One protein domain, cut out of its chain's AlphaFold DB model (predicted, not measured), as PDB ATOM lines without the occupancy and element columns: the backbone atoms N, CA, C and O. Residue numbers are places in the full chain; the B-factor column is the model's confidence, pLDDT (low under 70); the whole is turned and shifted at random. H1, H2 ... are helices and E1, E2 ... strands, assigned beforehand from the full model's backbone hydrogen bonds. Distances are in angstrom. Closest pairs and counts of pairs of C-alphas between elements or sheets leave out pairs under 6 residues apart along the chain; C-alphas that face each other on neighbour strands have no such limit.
ATOM      1  N   TYR A 106      12.207 -31.399 -42.462       93.62
ATOM      2  CA  TYR A 106      12.454 -32.816 -42.695       93.62
ATOM      3  C   TYR A 106      11.980 -33.639 -41.502       93.62
ATOM      4  O   TYR A 106      12.269 -33.290 -40.358       93.62
ATOM      5  N   ARG A 107      11.309 -34.763 -41.758       93.75
ATOM      6  CA  ARG A 107      11.243 -35.846 -40.770       93.75
ATOM      7  C   ARG A 107      12.586 -36.550 -40.749       93.75
ATOM      8  O   ARG A 107      13.123 -36.857 -41.815       93.75
ATOM      9  N   VAL A 108      13.097 -36.771 -39.551       93.69
ATOM     10  CA  VAL A 108      14.371 -37.429 -39.275       93.69
ATOM     11  C   VAL A 108      14.184 -38.386 -38.103       93.69
ATOM     12  O   VAL A 108      13.227 -38.255 -37.347       93.69
ATOM     13  N   GLU A 109      15.105 -39.326 -37.935       93.88
ATOM     14  CA  GLU A 109      15.125 -40.241 -36.791       93.88
ATOM     15  C   GLU A 109      16.430 -40.047 -36.010       93.88
ATOM     16  O   GLU A 109      17.503 -39.917 -36.612       93.88
ATOM     17  N   ILE A 110      16.344 -40.033 -34.678       93.38
ATOM     18  CA  ILE A 110      17.503 -39.930 -33.784       93.38
ATOM     19  C   ILE A 110      18.102 -41.322 -33.564       93.38
ATOM     20  O   ILE A 110      17.471 -42.197 -32.975       93.38
ATOM     21  N   GLU A 111      19.340 -41.531 -34.009       92.88
ATOM     22  CA  GLU A 111      20.094 -42.760 -33.744       92.88
ATOM     23  C   GLU A 111      20.688 -42.760 -32.331       92.88
ATOM     24  O   GLU A 111      20.593 -43.761 -31.620       92.88
ATOM     25  N   ASP A 112      21.295 -41.640 -31.930       92.06
ATOM     26  CA  ASP A 112      21.954 -41.487 -30.633       92.06
ATOM     27  C   ASP A 112      21.919 -40.025 -30.163       92.06
ATOM     28  O   ASP A 112      21.850 -39.086 -30.963       92.06
ATOM     29  N   TYR A 113      22.001 -39.828 -28.850       91.62
ATOM     30  CA  TYR A 113      22.137 -38.516 -28.233       91.62
ATOM     31  C   TYR A 113      23.078 -38.583 -27.031       91.62
ATOM     32  O   TYR A 113      22.866 -39.342 -26.085       91.62
ATOM     33  N   THR A 114      24.119 -37.751 -27.055       90.38
ATOM     34  CA  THR A 114      25.076 -37.621 -25.951       90.38
ATOM     35  C   THR A 114      25.418 -36.152 -25.716       90.38
ATOM     36  O   THR A 114      25.856 -35.451 -26.629       90.38
ATOM     37  N   ASP A 115      25.264 -35.708 -24.466       86.19
ATOM     38  CA  ASP A 115      25.488 -34.336 -23.988       86.19
ATOM     39  C   ASP A 115      24.647 -33.277 -24.712       86.19
ATOM     40  O   ASP A 115      23.570 -32.939 -24.250       86.19
ATOM     41  N   ASP A 116      25.119 -32.757 -25.840       93.62
ATOM     42  CA  ASP A 116      24.433 -31.755 -26.670       93.62
ATOM     43  C   ASP A 116      24.461 -32.156 -28.151       93.62
ATOM     44  O   ASP A 116      24.209 -31.336 -29.029       93.62
ATOM     45  N   ILE A 117      24.830 -33.399 -28.456       94.81
ATOM     46  CA  ILE A 117      25.032 -33.873 -29.821       94.81
ATOM     47  C   ILE A 117      23.974 -34.913 -30.149       94.81
ATOM     48  O   ILE A 117      23.919 -35.960 -29.506       94.81
ATOM     49  N   PHE A 118      23.179 -34.634 -31.177       94.62
ATOM     50  CA  PHE A 118      22.273 -35.596 -31.788       94.62
ATOM     51  C   PHE A 118      22.949 -36.212 -33.007       94.62
ATOM     52  O   PHE A 118      23.475 -35.500 -33.868       94.62
ATOM     53  N   VAL A 119      22.906 -37.534 -33.091       94.06
ATOM     54  CA  VAL A 119      23.288 -38.293 -34.278       94.06
ATOM     55  C   VAL A 119      22.007 -38.812 -34.909       94.06
ATOM     56  O   VAL A 119      21.208 -39.474 -34.252       94.06
ATOM     57  N   LEU A 120      21.794 -38.469 -36.173       93.81
ATOM     58  CA  LEU A 120      20.642 -38.899 -36.952       93.81
ATOM     59  C   LEU A 120      20.945 -40.218 -37.669       93.81
ATOM     60  O   LEU A 120      22.091 -40.477 -38.034       93.81
ATOM     61  N   VAL A 121      19.912 -41.014 -37.950       92.00
ATOM     62  CA  VAL A 121      20.033 -42.315 -38.645       92.00
ATOM     63  C   VAL A 121      20.649 -42.190 -40.050       92.00
ATOM     64  O   VAL A 121      21.286 -43.120 -40.546       92.00
ATOM     65  N   ASP A 122      20.510 -41.034 -40.700       89.81
ATOM     66  CA  ASP A 122      21.135 -40.746 -41.999       89.81
ATOM     67  C   ASP A 122      22.644 -40.404 -41.899       89.81
ATOM     68  O   ASP A 122      23.321 -40.189 -42.915       89.81
ATOM     69  N   GLY A 123      23.177 -40.370 -40.674       90.75
ATOM     70  CA  GLY A 123      24.550 -40.028 -40.327       90.75
ATOM     71  C   GLY A 123      24.802 -38.534 -40.117       90.75
ATOM     72  O   GLY A 123      25.960 -38.145 -39.942       90.75
ATOM     73  N   SER A 124      23.777 -37.677 -40.160       92.56
ATOM     74  CA  SER A 124      23.950 -36.266 -39.823       92.56
ATOM     75  C   SER A 124      24.187 -36.055 -38.337       92.56
ATOM     76  O   SER A 124      23.667 -36.776 -37.492       92.56
ATOM     77  N   VAL A 125      24.954 -35.014 -38.025       94.25
ATOM     78  CA  VAL A 125      25.283 -34.650 -36.647       94.25
ATOM     79  C   VAL A 125      24.800 -33.237 -36.382       94.25
ATOM     80  O   VAL A 125      25.218 -32.295 -37.062       94.25
ATOM     81  N   LEU A 126      23.933 -33.101 -35.386       95.44
ATOM     82  CA  LEU A 126      23.385 -31.832 -34.926       95.44
ATOM     83  C   LEU A 126      23.932 -31.529 -33.537       95.44
ATOM     84  O   LEU A 126      24.103 -32.431 -32.718       95.44
ATOM     85  N   LYS A 127      24.173 -30.255 -33.251       96.00
ATOM     86  CA  LYS A 127      24.565 -29.791 -31.926       96.00
ATOM     87  C   LYS A 127      23.527 -28.841 -31.372       96.00
ATOM     88  O   LYS A 127      23.274 -27.810 -31.975       96.00
ATOM     89  N   LYS A 128      23.013 -29.140 -30.189       95.38
ATOM     90  CA  LYS A 128      22.153 -28.255 -29.417       95.38
ATOM     91  C   LYS A 128      22.896 -26.977 -29.021       95.38
ATOM     92  O   LYS A 128      24.011 -27.044 -28.493       95.38
ATOM     93  N   THR A 129      22.304 -25.820 -29.290       93.81
ATOM     94  CA  THR A 129      22.902 -24.501 -29.000       93.81
ATOM     95  C   THR A 129      22.242 -23.801 -27.817       93.81
ATOM     96  O   THR A 129      22.854 -22.926 -27.199       93.81
ATOM     97  N   ASP A 130      21.024 -24.205 -27.464       89.31
ATOM     98  CA  ASP A 130      20.240 -23.605 -26.394       89.31
ATOM     99  C   ASP A 130      20.452 -24.248 -25.009       89.31
ATOM    100  O   ASP A 130      21.105 -25.281 -24.824       89.31
ATOM    101  N   TYR A 131      19.865 -23.612 -23.993       78.88
ATOM    102  CA  TYR A 131      19.803 -24.151 -22.638       78.88
ATOM    103  C   TYR A 131      18.507 -24.944 -22.464       78.88
ATOM    104  O   TYR A 131      17.420 -24.375 -22.467       78.88
ATOM    105  N   GLY A 132      18.624 -26.251 -22.244       78.00
ATOM    106  CA  GLY A 132      17.481 -27.149 -22.093       78.00
ATOM    107  C   GLY A 132      17.958 -28.564 -21.809       78.00
ATOM    108  O   GLY A 132      18.990 -28.969 -22.342       78.00
ATOM    109  N   TYR A 133      17.257 -29.279 -20.933       81.81
ATOM    110  CA  TYR A 133      17.534 -30.690 -20.685       81.81
ATOM    111  C   TYR A 133      16.771 -31.508 -21.716       81.81
ATOM    112  O   TYR A 133      15.551 -31.398 -21.783       81.81
ATOM    113  N   VAL A 134      17.484 -32.316 -22.492       83.94
ATOM    114  CA  VAL A 134      16.851 -33.312 -23.352       83.94
ATOM    115  C   VAL A 134      16.501 -34.508 -22.474       83.94
ATOM    116  O   VAL A 134      17.334 -34.996 -21.705       83.94
ATOM    117  N   GLY A 135      15.241 -34.931 -22.550       81.50
ATOM    118  CA  GLY A 135      14.735 -36.103 -21.854       81.50
ATOM    119  C   GLY A 135      15.445 -37.399 -22.248       81.50
ATOM    120  O   GLY A 135      16.414 -37.430 -23.004       81.50
ATOM    121  N   TYR A 136      14.951 -38.510 -21.710       81.94
ATOM    122  CA  TYR A 136      15.375 -39.811 -22.208       81.94
ATOM    123  C   TYR A 136      14.801 -40.002 -23.614       81.94
ATOM    124  O   TYR A 136      13.584 -40.066 -23.752       81.94
ATOM    125  N   LEU A 137      15.663 -40.121 -24.620       86.06
ATOM    126  CA  LEU A 137      15.242 -40.428 -25.984       86.06
ATOM    127  C   LEU A 137      15.237 -41.940 -26.211       86.06
ATOM    128  O   LEU A 137      16.154 -42.653 -25.785       86.06
ATOM    129  N   GLY A 138      14.182 -42.437 -26.857       80.25
ATOM    130  CA  GLY A 138      14.098 -43.820 -27.299       80.25
ATOM    131  C   GLY A 138      15.119 -44.143 -28.390       80.25
ATOM    132  O   GLY A 138      15.766 -43.272 -28.966       80.25
ATOM    133  N   PHE A 139      15.275 -45.435 -28.675       81.00
ATOM    134  CA  PHE A 139      16.044 -45.871 -29.838       81.00
ATOM    135  C   PHE A 139      15.262 -45.541 -31.116       81.00
ATOM    136  O   PHE A 139      14.124 -45.996 -31.227       81.00
ATOM    137  N   GLN A 140      15.886 -44.830 -32.066       86.56
ATOM    138  CA  GLN A 140      15.255 -44.399 -33.327       86.56
ATOM    139  C   GLN A 140      14.000 -43.552 -33.091       86.56
ATOM    140  O   GLN A 140      12.931 -43.834 -33.624       86.56
ATOM    141  N   GLU A 141      14.133 -42.530 -32.246       91.31
ATOM    142  CA  GLU A 141      13.032 -41.617 -31.940       91.31
ATOM    143  C   GLU A 141      12.710 -40.725 -33.149       91.31
ATOM    144  O   GLU A 141      13.619 -40.145 -33.756       91.31
ATOM    145  N   ASP A 142      11.423 -40.595 -33.477       93.81
ATOM    146  CA  ASP A 142      10.948 -39.716 -34.546       93.81
ATOM    147  C   ASP A 142      11.172 -38.245 -34.171       93.81
ATOM    148  O   ASP A 142      10.815 -37.786 -33.083       93.81
ATOM    149  N   ALA A 143      11.704 -37.474 -35.111       95.06
ATOM    150  CA  ALA A 143      11.986 -36.062 -34.925       95.06
ATOM    151  C   ALA A 143      11.685 -35.244 -36.189       95.06
ATOM    152  O   ALA A 143      11.524 -35.760 -37.301       95.06
ATOM    153  N   ILE A 144      11.587 -33.926 -36.020       95.75
ATOM    154  CA  ILE A 144      11.444 -32.977 -37.127       95.75
ATOM    155  C   ILE A 144      12.560 -31.946 -37.040       95.75
ATOM    156  O   ILE A 144      12.629 -31.185 -36.079       95.75
ATOM    157  N   LEU A 145      13.396 -31.890 -38.072       95.44
ATOM    158  CA  LEU A 145      14.397 -30.847 -38.261       95.44
ATOM    159  C   LEU A 145      13.824 -29.789 -39.205       95.44
ATOM    160  O   LEU A 145      13.434 -30.121 -40.322       95.44
ATOM    161  N   PHE A 146      13.771 -28.528 -38.794       94.50
ATOM    162  CA  PHE A 146      13.227 -27.451 -39.619       94.50
ATOM    163  C   PHE A 146      13.935 -26.122 -39.390       94.50
ATOM    164  O   PHE A 146      14.551 -25.896 -38.351       94.50
ATOM    165  N   GLN A 147      13.831 -25.225 -40.363       91.44
ATOM    166  CA  GLN A 147      14.400 -23.890 -40.279       91.44
ATOM    167  C   GLN A 147      13.353 -22.889 -39.759       91.44
ATOM    168  O   GLN A 147      12.205 -22.883 -40.206       91.44
ATOM    169  N   ASP A 148      13.732 -22.006 -38.837       88.88
ATOM    170  CA  ASP A 148      12.949 -20.822 -38.468       88.88
ATOM    171  C   ASP A 148      13.823 -19.576 -38.634       88.88
ATOM    172  O   ASP A 148      14.749 -19.317 -37.867       88.88
ATOM    173  N   GLY A 149      13.577 -18.812 -39.698       84.38
ATOM    174  CA  GLY A 149      14.471 -17.726 -40.085       84.38
ATOM    175  C   GLY A 149      15.831 -18.260 -40.539       84.38
ATOM    176  O   GLY A 149      15.920 -18.875 -41.597       84.38
ATOM    177  N   ASN A 150      16.887 -17.986 -39.769       85.81
ATOM    178  CA  ASN A 150      18.242 -18.475 -40.058       85.81
ATOM    179  C   ASN A 150      18.661 -19.643 -39.159       85.81
ATOM    180  O   ASN A 150      19.727 -20.216 -39.383       85.81
ATOM    181  N   ASP A 151      17.842 -19.979 -38.167       90.62
ATOM    182  CA  ASP A 151      18.194 -20.923 -37.119       90.62
ATOM    183  C   ASP A 151      17.549 -22.279 -37.422       90.62
ATOM    184  O   ASP A 151      16.416 -22.355 -37.915       90.62
ATOM    185  N   TRP A 152      18.283 -23.359 -37.161       94.06
ATOM    186  CA  TRP A 152      17.755 -24.714 -37.269       94.06
ATOM    187  C   TRP A 152      17.176 -25.143 -35.928       94.06
ATOM    188  O   TRP A 152      17.758 -24.898 -34.876       94.06
ATOM    189  N   ASN A 153      16.027 -25.804 -35.975       95.44
ATOM    190  CA  ASN A 153      15.318 -26.301 -34.809       95.44
ATOM    191  C   ASN A 153      15.027 -27.789 -34.984       95.44
ATOM    192  O   ASN A 153      14.684 -28.243 -36.078       95.44
ATOM    193  N   LEU A 154      15.153 -28.541 -33.897       95.81
ATOM    194  CA  LEU A 154      14.847 -29.960 -33.816       95.81
ATOM    195  C   LEU A 154      13.703 -30.164 -32.820       95.81
ATOM    196  O   LEU A 154      13.875 -29.897 -31.633       95.81
ATOM    197  N   CYS A 155      12.559 -30.648 -33.297       95.19
ATOM    198  CA  CYS A 155      11.512 -31.180 -32.430       95.19
ATOM    199  C   CYS A 155      11.725 -32.671 -32.203       95.19
ATOM    200  O   CYS A 155      11.847 -33.415 -33.179       95.19
ATOM    201  N   VAL A 156      11.701 -33.110 -30.951       94.06
ATOM    202  CA  VAL A 156      11.754 -34.524 -30.571       94.06
ATOM    203  C   VAL A 156      11.083 -34.706 -29.209       94.06
ATOM    204  O   VAL A 156      11.275 -33.884 -28.317       94.06
ATOM    205  N   ASP A 157      10.288 -35.768 -29.057       90.81
ATOM    206  CA  ASP A 157       9.560 -36.103 -27.816       90.81
ATOM    207  C   ASP A 157       8.723 -34.941 -27.228       90.81
ATOM    208  O   ASP A 157       8.615 -34.758 -26.018       90.81
ATOM    209  N   GLY A 158       8.127 -34.113 -28.092       89.81
ATOM    210  CA  GLY A 158       7.294 -32.980 -27.675       89.81
ATOM    211  C   GLY A 158       8.070 -31.759 -27.172       89.81
ATOM    212  O   GLY A 158       7.451 -30.772 -26.775       89.81
ATOM    213  N   ASP A 159       9.401 -31.801 -27.208       91.00
ATOM    214  CA  ASP A 159      10.276 -30.671 -26.924       91.00
ATOM    215  C   ASP A 159      10.903 -30.135 -28.219       91.00
ATOM    216  O   ASP A 159      11.015 -30.833 -29.229       91.00
ATOM    217  N   MET A 160      11.324 -28.869 -28.191       94.00
ATOM    218  CA  MET A 160      11.966 -28.190 -29.315       94.00
ATOM    219  C   MET A 160      13.298 -27.594 -28.872       94.00
ATOM    220  O   MET A 160      13.360 -26.897 -27.857       94.00
ATOM    221  N   PHE A 161      14.334 -27.837 -29.671       94.44
ATOM    222  CA  PHE A 161      15.697 -27.410 -29.391       94.44
ATOM    223  C   PHE A 161      16.294 -26.650 -30.571       94.44
ATOM    224  O   PHE A 161      16.190 -27.095 -31.715       94.44
ATOM    225  N   GLU A 162      16.977 -25.544 -30.296       95.62
ATOM    226  CA  GLU A 162      17.811 -24.871 -31.296       95.62
ATOM    227  C   GLU A 162      19.080 -25.701 -31.545       95.62
ATOM    228  O   GLU A 162      19.745 -26.151 -30.602       95.62
ATOM    229  N   VAL A 163      19.407 -25.938 -32.817       95.88
ATOM    230  CA  VAL A 163      20.521 -26.798 -33.225       95.88
ATOM    231  C   VAL A 163      21.377 -26.178 -34.328       95.88
ATOM    232  O   VAL A 163      20.921 -25.398 -35.157       95.88
ATOM    233  N   GLU A 164      22.638 -26.587 -34.383       95.12
ATOM    234  CA  GLU A 164      23.573 -26.321 -35.472       95.12
ATOM    235  C   GLU A 164      23.902 -27.634 -36.194       95.12
ATOM    236  O   GLU A 164      24.241 -28.639 -35.562       95.12
ATOM    237  N   LEU A 165      23.836 -27.636 -37.526       92.25
ATOM    238  CA  LEU A 165      24.243 -28.777 -38.344       92.25
ATOM    239  C   LEU A 165      25.776 -28.832 -38.432       92.25
ATOM    240  O   LEU A 165      26.392 -28.045 -39.148       92.25
ATOM    241  N   LEU A 166      26.399 -29.769 -37.713       91.75
ATOM    242  CA  LEU A 166      27.857 -29.936 -37.694       91.75
ATOM    243  C   LEU A 166      28.377 -30.741 -38.886       91.75
ATOM    244  O   LEU A 166      29.482 -30.501 -39.371       91.75
ATOM    245  N   SER A 167      27.601 -31.732 -39.324       90.06
ATOM    246  CA  SER A 167      27.935 -32.574 -40.469       90.06
ATOM    247  C   SER A 167      26.674 -33.041 -41.178       90.06
ATOM    248  O   SER A 167      25.723 -33.513 -40.548       90.06
ATOM    249  N   GLU A 168      26.706 -32.978 -42.505       85.50
ATOM    250  CA  GLU A 168      25.723 -33.642 -43.353       85.50
ATOM    251  C   GLU A 168      26.036 -35.136 -43.452       85.50
ATOM    252  O   GLU A 168      27.186 -35.536 -43.660       85.50
ATOM    253  N   GLY A 169      25.008 -35.963 -43.271       78.19
ATOM    254  CA  GLY A 169      25.074 -37.394 -43.519       78.19
ATOM    255  C   GLY A 169      25.249 -37.691 -45.009       78.19
ATOM    256  O   GLY A 169      24.801 -36.949 -45.881       78.19
ATOM    257  N   SER A 170      25.913 -38.802 -45.327       67.31
ATOM    258  CA  SER A 170      26.112 -39.241 -46.717       67.31
ATOM    259  C   SER A 170      24.915 -40.001 -47.301       67.31
ATOM    260  O   SER A 170      24.908 -40.315 -48.495       67.31
ATOM    261  N   ALA A 171      23.933 -40.362 -46.470       57.06
ATOM    262  CA  ALA A 171      22.787 -41.158 -46.876       57.06
ATOM    263  C   ALA A 171      21.578 -40.255 -47.160       57.06
ATOM    264  O   ALA A 171      21.014 -39.645 -46.268       57.06
ATOM    265  N   TYR A 172      21.125 -40.230 -48.416       53.22
ATOM    266  CA  TYR A 172      19.844 -39.615 -48.800       53.22
ATOM    267  C   TYR A 172      18.611 -40.372 -48.259       53.22
ATOM    268  O   TYR A 172      17.483 -39.921 -48.434       53.22
ATOM    269  N   TYR A 173      18.811 -41.545 -47.653       48.66
ATOM    270  CA  TYR A 173      17.753 -42.386 -47.100       48.66
ATOM    271  C   TYR A 173      17.604 -42.044 -45.615       48.66
ATOM    272  O   TYR A 173      18.484 -42.388 -44.834       48.66
ATOM    273  N   GLY A 174      16.533 -41.340 -45.245       58.47
ATOM    274  CA  GLY A 174      16.261 -40.955 -43.851       58.47
ATOM    275  C   GLY A 174      15.713 -39.540 -43.658       58.47
ATOM    276  O   GLY A 174      15.387 -39.179 -42.533       58.47
ATOM    277  N   ARG A 175      15.590 -38.744 -44.733       74.62
ATOM    278  CA  ARG A 175      14.915 -37.438 -44.702       74.62
ATOM    279  C   ARG A 175      13.691 -37.430 -45.593       74.62
ATOM    280  O   ARG A 175      13.818 -37.384 -46.817       74.62
ATOM    281  N   ASP A 176      12.519 -37.377 -44.976       85.62
ATOM    282  CA  ASP A 176      11.282 -37.083 -45.693       85.62
ATOM    283  C   ASP A 176      10.984 -35.587 -45.589       85.62
ATOM    284  O   ASP A 176      10.718 -35.075 -44.499       85.62
ATOM    285  N   SER A 177      11.027 -34.879 -46.722       89.25
ATOM    286  CA  SER A 177      10.690 -33.451 -46.774       89.25
ATOM    287  C   SER A 177       9.256 -33.207 -46.305       89.25
ATOM    288  O   SER A 177       8.320 -33.916 -46.691       89.25
ATOM    289  N   ILE A 178       9.072 -32.172 -45.491       90.25
ATOM    290  CA  ILE A 178       7.768 -31.673 -45.069       90.25
ATOM    291  C   ILE A 178       7.480 -30.400 -45.863       90.25
ATOM    292  O   ILE A 178       7.819 -29.291 -45.459       90.25
ATOM    293  N   ASP A 179       6.816 -30.560 -47.003       89.81
ATOM    294  CA  ASP A 179       6.603 -29.443 -47.920       89.81
ATOM    295  C   ASP A 179       5.438 -28.533 -47.500       89.81
ATOM    296  O   ASP A 179       4.376 -28.980 -47.049       89.81
ATOM    297  N   GLY A 180       5.604 -27.230 -47.740       87.62
ATOM    298  CA  GLY A 180       4.508 -26.257 -47.723       87.62
ATOM    299  C   GLY A 180       4.000 -25.846 -46.339       87.62
ATOM    300  O   GLY A 180       3.015 -25.111 -46.274       87.62
ATOM    301  N   LYS A 181       4.642 -26.291 -45.254       90.62
ATOM    302  CA  LYS A 181       4.320 -25.874 -43.884       90.62
ATOM    303  C   LYS A 181       5.231 -24.747 -43.424       90.62
ATOM    304  O   LYS A 181       6.424 -24.737 -43.706       90.62
ATOM    305  N   SER A 182       4.650 -23.802 -42.704       90.94
ATOM    306  CA  SER A 182       5.394 -22.774 -41.983       90.94
ATOM    307  C   SER A 182       5.976 -23.302 -40.668       90.94
ATOM    308  O   SER A 182       5.478 -24.294 -40.133       90.94
ATOM    309  N   ALA A 183       6.983 -22.621 -40.110       88.81
ATOM    310  CA  ALA A 183       7.579 -22.983 -38.816       88.81
ATOM    311  C   ALA A 183       6.513 -23.119 -37.714       88.81
ATOM    312  O   ALA A 183       6.428 -24.143 -37.046       88.81
ATOM    313  N   GLY A 184       5.587 -22.158 -37.622       87.06
ATOM    314  CA  GLY A 184       4.501 -22.220 -36.637       87.06
ATOM    315  C   GLY A 184       3.470 -23.333 -36.884       87.06
ATOM    316  O   GLY A 184       2.744 -23.707 -35.967       87.06
ATOM    317  N   GLU A 185       3.355 -23.860 -38.108       89.12
ATOM    318  CA  GLU A 185       2.550 -25.060 -38.374       89.12
ATOM    319  C   GLU A 185       3.299 -26.343 -38.014       89.12
ATOM    320  O   GLU A 185       2.653 -27.314 -37.622       89.12
ATOM    321  N   ILE A 186       4.628 -26.351 -38.142       92.38
ATOM    322  CA  ILE A 186       5.490 -27.462 -37.727       92.38
ATOM    323  C   ILE A 186       5.503 -27.577 -36.203       92.38
ATOM    324  O   ILE A 186       5.225 -28.656 -35.698       92.38
ATOM    325  N   GLU A 187       5.678 -26.463 -35.490       90.69
ATOM    326  CA  GLU A 187       5.609 -26.380 -34.020       90.69
ATOM    327  C   GLU A 187       4.282 -26.897 -33.440       90.69
ATOM    328  O   GLU A 187       4.205 -27.221 -32.264       90.69
ATOM    329  N   SER A 188       3.217 -26.952 -34.249       88.94
ATOM    330  CA  SER A 188       1.902 -27.461 -33.834       88.94
ATOM    331  C   SER A 188       1.668 -28.945 -34.133       88.94
ATOM    332  O   SER A 188       0.543 -29.426 -33.981       88.94
ATOM    333  N   LEU A 189       2.674 -29.643 -34.665       91.56
ATOM    334  CA  LEU A 189       2.623 -31.084 -34.885       91.56
ATOM    335  C   LEU A 189       2.914 -31.812 -33.574       91.56
ATOM    336  O   LEU A 189       3.791 -31.387 -32.839       91.56
ATOM    337  N   ASP A 190       2.264 -32.957 -33.357       89.00
ATOM    338  CA  ASP A 190       2.357 -33.725 -32.104       89.00
ATOM    339  C   ASP A 190       3.802 -34.051 -31.658       89.00
ATOM    340  O   ASP A 190       4.066 -34.146 -30.466       89.00
ATOM    341  N   ILE A 191       4.752 -34.192 -32.597       89.69
ATOM    342  CA  ILE A 191       6.184 -34.428 -32.305       89.69
ATOM    343  C   ILE A 191       6.842 -33.216 -31.608       89.69
ATOM    344  O   ILE A 191       7.853 -33.371 -30.929       89.69
ATOM    345  N   CYS A 192       6.274 -32.018 -31.763       88.81
ATOM    346  CA  CYS A 192       6.744 -30.752 -31.197       88.81
ATOM    347  C   CYS A 192       5.970 -30.293 -29.937       88.81
ATOM    348  O   CYS A 192       6.336 -29.258 -29.380       88.81
ATOM    349  N   GLY A 193       4.918 -31.011 -29.505       77.25
ATOM    350  CA  GLY A 193       4.085 -30.680 -28.328       77.25
ATOM    351  C   GLY A 193       2.724 -30.061 -28.654       77.25
ATOM    352  O   GLY A 193       2.217 -29.276 -27.814       77.25
TER     353      GLY A 193
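AT A GLANCE: This is residues 106 to 193 of the 193 residues of an uncharacterized protein of Halomonas muralis (UniProt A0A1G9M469). Six strands curl into a small closed barrel, with the short helix H1 outside it and two long links, residues 129 to 140 and 168 to 182, looping far from its middle. The ring runs E1 E2 E3 E6 E5 E4 and back to E1, all antiparallel. The printed part has 88 residues, in the order E1 to E6, then H1; it is mostly strand and compact, with a radius of gyration of the C-alphas of 11.8 A and spans of 30 by 28 by 24 A.

HOW THE PARTS SIT: Start at E1, residues 106 to 114, which bends by 68 degrees at residue 111. Its residues 110 to 114 pair with E2, residues 117 to 120, where N 114 and O 117 are 3.0 A apart. E2 forms a hairpin with E3, residues 125 to 128; N 118 and O 126 are 2.8 A apart. Residues 106 to 110 of E1 pair with E4, residues 141 to 148; find N 106 and O 145 at 2.8 A. E4 forms a hairpin with E5, residues 151 to 156; N 153 and O 146 are 2.8 A apart. E6, residues 159 to 167, bends by 61 degrees at residue 162, with E5 on one side, N 161 and O 154 at 2.9 A, and E3 on the other, N 127 and O 164 at 2.8 A. E1 E2 E3 and E4 E5 E6 are meanders, each strand the antiparallel neighbour of the one before; E1 E2 E3 E4 and E3 E4 E5 E6 are Greek keys, a meander plus one strand, first beside fourth. H1, residues 183 to 186, is on the barrel at a height of 8.7 A, only just over none of its strands: 2 of its C-alphas fall on E4 and 2 on E5. The closest C-alphas of E4 and H1, Asp 148 and Ala 183, are 5.8 A apart. H1 is too short for an O i to N i+4 pair; its 1 O i to N i+3 pair is within hydrogen-bond range.

IN THESE COORDINATES: Find C-alpha 106 at (12.454, -32.816, -42.695), where E1 begins its 21.5 A. E4 spans 21.8 A, E5 16.4 A and E6 22.3 A. H1 ends at C-alpha 186, (5.490, -27.462, -37.727).

THE WHOLE: The C-alphas farthest apart, Asp 115 and Gly 180, are 32.7 A apart. The printed part has no cut. The links E3 to E4 and E6 to H1 are long; pLDDT is under 70 at residues 170 to 174.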